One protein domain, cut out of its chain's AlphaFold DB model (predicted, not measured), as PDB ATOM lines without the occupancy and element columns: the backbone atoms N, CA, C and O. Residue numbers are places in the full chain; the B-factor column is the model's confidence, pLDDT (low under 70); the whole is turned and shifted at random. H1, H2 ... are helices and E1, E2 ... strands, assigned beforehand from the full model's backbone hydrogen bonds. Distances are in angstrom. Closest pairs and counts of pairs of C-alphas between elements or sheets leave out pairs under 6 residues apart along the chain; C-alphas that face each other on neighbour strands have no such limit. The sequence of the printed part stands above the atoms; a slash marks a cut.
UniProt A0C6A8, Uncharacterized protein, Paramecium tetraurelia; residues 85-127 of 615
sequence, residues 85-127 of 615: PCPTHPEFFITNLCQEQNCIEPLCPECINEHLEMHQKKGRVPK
ATOM      1  N   PRO A  85      59.859  24.393 -16.637       80.38
ATOM      2  CA  PRO A  85      59.289  23.250 -15.932       80.38
ATOM      3  C   PRO A  85      57.767  23.379 -15.872       80.38
ATOM      4  O   PRO A  85      57.221  24.486 -15.838       80.38
ATOM      5  N   CYS A  86      57.072  22.249 -15.890       83.19
ATOM      6  CA  CYS A  86      55.627  22.232 -15.782       83.19
ATOM      7  C   CYS A  86      55.209  22.607 -14.353       83.19
ATOM      8  O   CYS A  86      55.756  22.062 -13.396       83.19
ATOM      9  N   PRO A  87      54.228  23.507 -14.176       79.38
ATOM     10  CA  PRO A  87      53.790  23.913 -12.845       79.38
ATOM     11  C   PRO A  87      53.108  22.784 -12.057       79.38
ATOM     12  O   PRO A  87      53.126  22.822 -10.831       79.38
ATOM     13  N   THR A  88      52.513  21.793 -12.731       81.31
ATOM     14  CA  THR A  88      51.855  20.640 -12.089       81.31
ATOM     15  C   THR A  88      52.764  19.421 -11.972       81.31
ATOM     16  O   THR A  88      52.601  18.645 -11.040       81.31
ATOM     17  N   HIS A  89      53.737  19.284 -12.878       84.56
ATOM     18  CA  HIS A  89      54.707  18.186 -12.903       84.56
ATOM     19  C   HIS A  89      56.136  18.751 -12.962       84.56
ATOM     20  O   HIS A  89      56.726  18.805 -14.046       84.56
ATOM     21  N   PRO A  90      56.688  19.250 -11.840       81.00
ATOM     22  CA  PRO A  90      57.943  20.011 -11.817       81.00
ATOM     23  C   PRO A  90      59.153  19.265 -12.393       81.00
ATOM     24  O   PRO A  90      60.103  19.895 -12.859       81.00
ATOM     25  N   GLU A  91      59.118  17.934 -12.366       81.06
ATOM     26  CA  GLU A  91      60.123  17.038 -12.933       81.06
ATOM     27  C   GLU A  91      60.099  16.963 -14.470       81.06
ATOM     28  O   GLU A  91      61.085  16.545 -15.079       81.06
ATOM     29  N   PHE A  92      59.016  17.413 -15.111       84.25
ATOM     30  CA  PHE A  92      58.882  17.454 -16.564       84.25
ATOM     31  C   PHE A  92      58.885  18.887 -17.099       84.25
ATOM     32  O   PHE A  92      58.298  19.807 -16.532       84.25
ATOM     33  N   PHE A  93      59.497  19.080 -18.265       85.12
ATOM     34  CA  PHE A  93      59.470  20.359 -18.972       85.12
ATOM     35  C   PHE A  93      58.278  20.452 -19.922       85.12
ATOM     36  O   PHE A  93      57.818  19.454 -20.474       85.12
ATOM     37  N   ILE A  94      57.807  21.674 -20.154       87.81
ATOM     38  CA  ILE A  94      56.826  21.966 -21.198       87.81
ATOM     39  C   ILE A  94      57.462  21.684 -22.563       87.81
ATOM     40  O   ILE A  94      58.494  22.261 -22.919       87.81
ATOM     41  N   THR A  95      56.819  20.822 -23.343       86.31
ATOM     42  CA  THR A  95      57.282  20.393 -24.670       86.31
ATOM     43  C   THR A  95      56.335  20.821 -25.785       86.31
ATOM     44  O   THR A  95      56.773  21.035 -26.919       86.31
ATOM     45  N   ASN A  96      55.047  20.984 -25.479       89.31
ATOM     46  CA  ASN A  96      54.001  21.229 -26.461       89.31
ATOM     47  C   ASN A  96      53.118  22.415 -26.063       89.31
ATOM     48  O   ASN A  96      53.051  22.800 -24.899       89.31
ATOM     49  N   LEU A  97      52.442  22.998 -27.046       89.12
ATOM     50  CA  LEU A  97      51.436  24.037 -26.868       89.12
ATOM     51  C   LEU A  97      50.190  23.645 -27.657       89.12
ATOM     52  O   LEU A  97      50.296  23.367 -28.854       89.12
ATOM     53  N   CYS A  98      49.022  23.653 -27.017       89.25
ATOM     54  CA  CYS A  98      47.763  23.607 -27.752       89.25
ATOM     55  C   CYS A  98      47.527  24.963 -28.435       89.25
ATOM     56  O   CYS A  98      47.707  26.002 -27.814       89.25
ATOM     57  N   GLN A  99      47.182  24.972 -29.721       85.44
ATOM     58  CA  GLN A  99      46.894  26.177 -30.510       85.44
ATOM     59  C   GLN A  99      45.464  26.159 -31.069       85.44
ATOM     60  O   GLN A  99      45.218  26.599 -32.195       85.44
ATOM     61  N   GLU A 100      44.523  25.587 -30.322       86.06
ATOM     62  CA  GLU A 100      43.110  25.605 -30.694       86.06
ATOM     63  C   GLU A 100      42.530  27.008 -30.448       86.06
ATOM     64  O   GLU A 100      43.009  27.756 -29.596       86.06
ATOM     65  N   GLN A 101      41.501  27.392 -31.211       74.25
ATOM     66  CA  GLN A 101      40.982  28.763 -31.267       74.25
ATOM     67  C   GLN A 101      40.514  29.304 -29.901       74.25
ATOM     68  O   GLN A 101      40.442  30.517 -29.725       74.25
ATOM     69  N   ASN A 102      40.254  28.425 -28.928       77.94
ATOM     70  CA  ASN A 102      39.878  28.774 -27.561       77.94
ATOM     71  C   ASN A 102      40.714  28.035 -26.498       77.94
ATOM     72  O   ASN A 102      40.264  27.903 -25.358       77.94
ATOM     73  N   CYS A 103      41.899  27.526 -26.855       80.38
ATOM     74  CA  CYS A 103      42.791  26.850 -25.919       80.38
ATOM     75  C   CYS A 103      44.265  27.045 -26.302       80.38
ATOM     76  O   CYS A 103      44.743  26.478 -27.286       80.38
ATOM     77  N   ILE A 104      44.971  27.848 -25.497       85.12
ATOM     78  CA  ILE A 104      46.412  28.105 -25.610       85.12
ATOM     79  C   ILE A 104      47.088  27.631 -24.325       85.12
ATOM     80  O   ILE A 104      47.416  28.428 -23.447       85.12
ATOM     81  N   GLU A 105      47.234  26.316 -24.189       83.81
ATOM     82  CA  GLU A 105      47.779  25.697 -22.979       83.81
ATOM     83  C   GLU A 105      49.152  25.066 -23.240       83.81
ATOM     84  O   GLU A 105      49.294  24.283 -24.188       83.81
ATOM     85  N   PRO A 106      50.177  25.408 -22.436       86.75
ATOM     86  CA  PRO A 106      51.474  24.752 -22.482       86.75
ATOM     87  C   PRO A 106      51.418  23.414 -21.741       86.75
ATOM     88  O   PRO A 106      50.963  23.344 -20.603       86.75
ATOM     89  N   LEU A 107      51.922  22.357 -22.368       88.38
ATOM     90  CA  LEU A 107      51.799  20.990 -21.875       88.38
ATOM     91  C   LEU A 107      53.171  20.314 -21.804       88.38
ATOM     92  O   LEU A 107      53.989  20.425 -22.724       88.38
ATOM     93  N   CYS A 108      53.410  19.602 -20.704       88.56
ATOM     94  CA  CYS A 108      54.474  18.607 -20.592       88.56
ATOM     95  C   CYS A 108      53.952  17.216 -20.997       88.56
ATOM     96  O   CYS A 108      52.739  17.062 -21.159       88.56
ATOM     97  N   PRO A 109      54.825  16.202 -21.133       86.44
ATOM     98  CA  PRO A 109      54.423  14.852 -21.527       86.44
ATOM     99  C   PRO A 109      53.269  14.254 -20.707       86.44
ATOM    100  O   PRO A 109      52.353  13.691 -21.299       86.44
ATOM    101  N   GLU A 110      53.256  14.451 -19.385       88.00
ATOM    102  CA  GLU A 110      52.187  13.944 -18.509       88.00
ATOM    103  C   GLU A 110      50.859  14.693 -18.715       88.00
ATOM    104  O   GLU A 110      49.797  14.085 -18.830       88.00
ATOM    105  N   CYS A 111      50.906  16.021 -18.869       87.62
ATOM    106  CA  CYS A 111      49.703  16.840 -19.056       87.62
ATOM    107  C   CYS A 111      49.006  16.622 -20.404       87.62
ATOM    108  O   CYS A 111      47.841  16.989 -20.548       87.62
ATOM    109  N   ILE A 112      49.699  16.081 -21.413       88.31
ATOM    110  CA  ILE A 112      49.126  15.909 -22.754       88.31
ATOM    111  C   ILE A 112      47.908  14.985 -22.707       88.31
ATOM    112  O   ILE A 112      46.874  15.334 -23.269       88.31
ATOM    113  N   ASN A 113      47.997  13.842 -22.027       85.56
ATOM    114  CA  ASN A 113      46.926  12.842 -22.052       85.56
ATOM    115  C   ASN A 113      45.647  13.360 -21.379       85.56
ATOM    116  O   ASN A 113      44.571  13.300 -21.974       85.56
ATOM    117  N   GLU A 114      45.775  13.967 -20.198       85.75
ATOM    118  CA  GLU A 114      44.645  14.588 -19.495       85.75
ATOM    119  C   GLU A 114      44.014  15.724 -20.317       85.75
ATOM    120  O   GLU A 114      42.789  15.863 -20.396       85.75
ATOM    121  N   HIS A 115      44.846  16.521 -20.990       87.81
ATOM    122  CA  HIS A 115      44.389  17.614 -21.839       87.81
ATOM    123  C   HIS A 115      43.658  17.118 -23.101       87.81
ATOM    124  O   HIS A 115      42.643  17.697 -23.504       87.81
ATOM    125  N   LEU A 116      44.122  16.024 -23.715       86.62
ATOM    126  CA  LEU A 116      43.441  15.381 -24.844       86.62
ATOM    127  C   LEU A 116      42.058  14.860 -24.429       86.62
ATOM    128  O   LEU A 116      41.077  15.112 -25.135       86.62
ATOM    129  N   GLU A 117      41.945  14.216 -23.262       86.81
ATOM    130  CA  GLU A 117      40.654  13.776 -22.720       86.81
ATOM    131  C   GLU A 117      39.706  14.949 -22.451       86.81
ATOM    132  O   GLU A 117      38.504  14.860 -22.720       86.81
ATOM    133  N   MET A 118      40.223  16.075 -21.945       86.00
ATOM    134  CA  MET A 118      39.429  17.290 -21.760       86.00
ATOM    135  C   MET A 118      38.854  17.788 -23.095       86.00
ATOM    136  O   MET A 118      37.663  18.108 -23.167       86.00
ATOM    137  N   HIS A 119      39.673  17.867 -24.146       87.44
ATOM    138  CA  HIS A 119      39.216  18.268 -25.478       87.44
ATOM    139  C   HIS A 119      38.185  17.286 -26.049       87.44
ATOM    140  O   HIS A 119      37.160  17.724 -26.578       87.44
ATOM    141  N   GLN A 120      38.388  15.980 -25.845       85.81
ATOM    142  CA  GLN A 120      37.449  14.936 -26.254       85.81
ATOM    143  C   GLN A 120      36.095  15.068 -25.541       85.81
ATOM    144  O   GLN A 120      35.054  15.046 -26.197       85.81
ATOM    145  N   LYS A 121      36.086  15.305 -24.221       87.38
ATOM    146  CA  LYS A 121      34.858  15.561 -23.438       87.38
ATOM    147  C   LYS A 121      34.134  16.833 -23.882       87.38
ATOM    148  O   LYS A 121      32.910  16.889 -23.848       87.38
ATOM    149  N   LYS A 122      34.882  17.854 -24.309       82.94
ATOM    150  CA  LYS A 122      34.342  19.125 -24.821       82.94
ATOM    151  C   LYS A 122      33.993  19.083 -26.318       82.94
ATOM    152  O   LYS A 122      33.572  20.108 -26.851       82.94
ATOM    153  N   GLY A 123      34.172  17.943 -26.996       82.69
ATOM    154  CA  GLY A 123      33.884  17.779 -28.426       82.69
ATOM    155  C   GLY A 123      34.770  18.622 -29.351       82.69
ATOM    156  O   GLY A 123      34.338  18.988 -30.441       82.69
ATOM    157  N   ARG A 124      35.987  18.977 -28.921       83.94
ATOM    158  CA  ARG A 124      36.933  19.802 -29.691       83.94
ATOM    159  C   ARG A 124      38.144  18.983 -30.113       83.94
ATOM    160  O   ARG A 124      38.582  18.102 -29.381       83.94
ATOM    161  N   VAL A 125      38.729  19.324 -31.259       84.06
ATOM    162  CA  VAL A 125      39.974  18.704 -31.730       84.06
ATOM    163  C   VAL A 125      41.161  19.536 -31.228       84.06
ATOM    164  O   VAL A 125      41.265  20.708 -31.596       84.06
ATOM    165  N   PRO A 126      42.039  18.979 -30.378       85.31
ATOM    166  CA  PRO A 126      43.217  19.687 -29.897       85.31
ATOM    167  C   PRO A 126      44.249  19.822 -31.018       85.31
ATOM    168  O   PRO A 126      44.422  18.918 -31.837       85.31
ATOM    169  N   LYS A 127      44.974  20.943 -31.035       88.62
ATOM    170  CA  LYS A 127      46.059  21.188 -31.993       88.62
ATOM    171  C   LYS A 127      47.373  21.358 -31.248       88.62
ATOM    172  O   LYS A 127      47.717  22.471 -30.864       88.62
TER     173      LYS A 127
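Overview. This is residues 85 to 127 of the 615 residues of an uncharacterized protein of Paramecium tetraurelia (UniProt A0C6A8). With little regular structure, the printed part is an elongated loop of chain, closed along one long side by the single helix H1, with the short strand E1 running along the other side. Residues 85 to 95 wind through one end, and residues 122 to 127 fold back from the far end of H1 towards E1. The 43 printed residues hold E1, then H1; the class is mostly helix, with 16 residues in named elements. The whole is compact, radius of gyration of the C-alphas 10.3 A, and spans 30 by 17 by 12 A.

Arrangement. E1, residues 96 to 98, pairs with no named strand, but its residues 96 to 97 pair antiparallel with residues 106 to 107. H1, residues 109 to 121, and E1 are near each other, their closest C-alphas 8.1 A apart. In H1, 7 of 9 O i to N i+4 pairs are within hydrogen-bond range.

Along the chain. E1 begins at C-alpha 96 (54.001, 21.229, -26.461). H1, 19.7 A long, ends at C-alpha 121 (34.858, 15.561, -23.438).

Size, cuts and confidence. The C-alphas farthest apart, of Glu 91 and Gly 123, are 30.5 A apart. The printed part has no cut, the link from E1 to H1 is short, and no printed residue is under 70 in pLDDT.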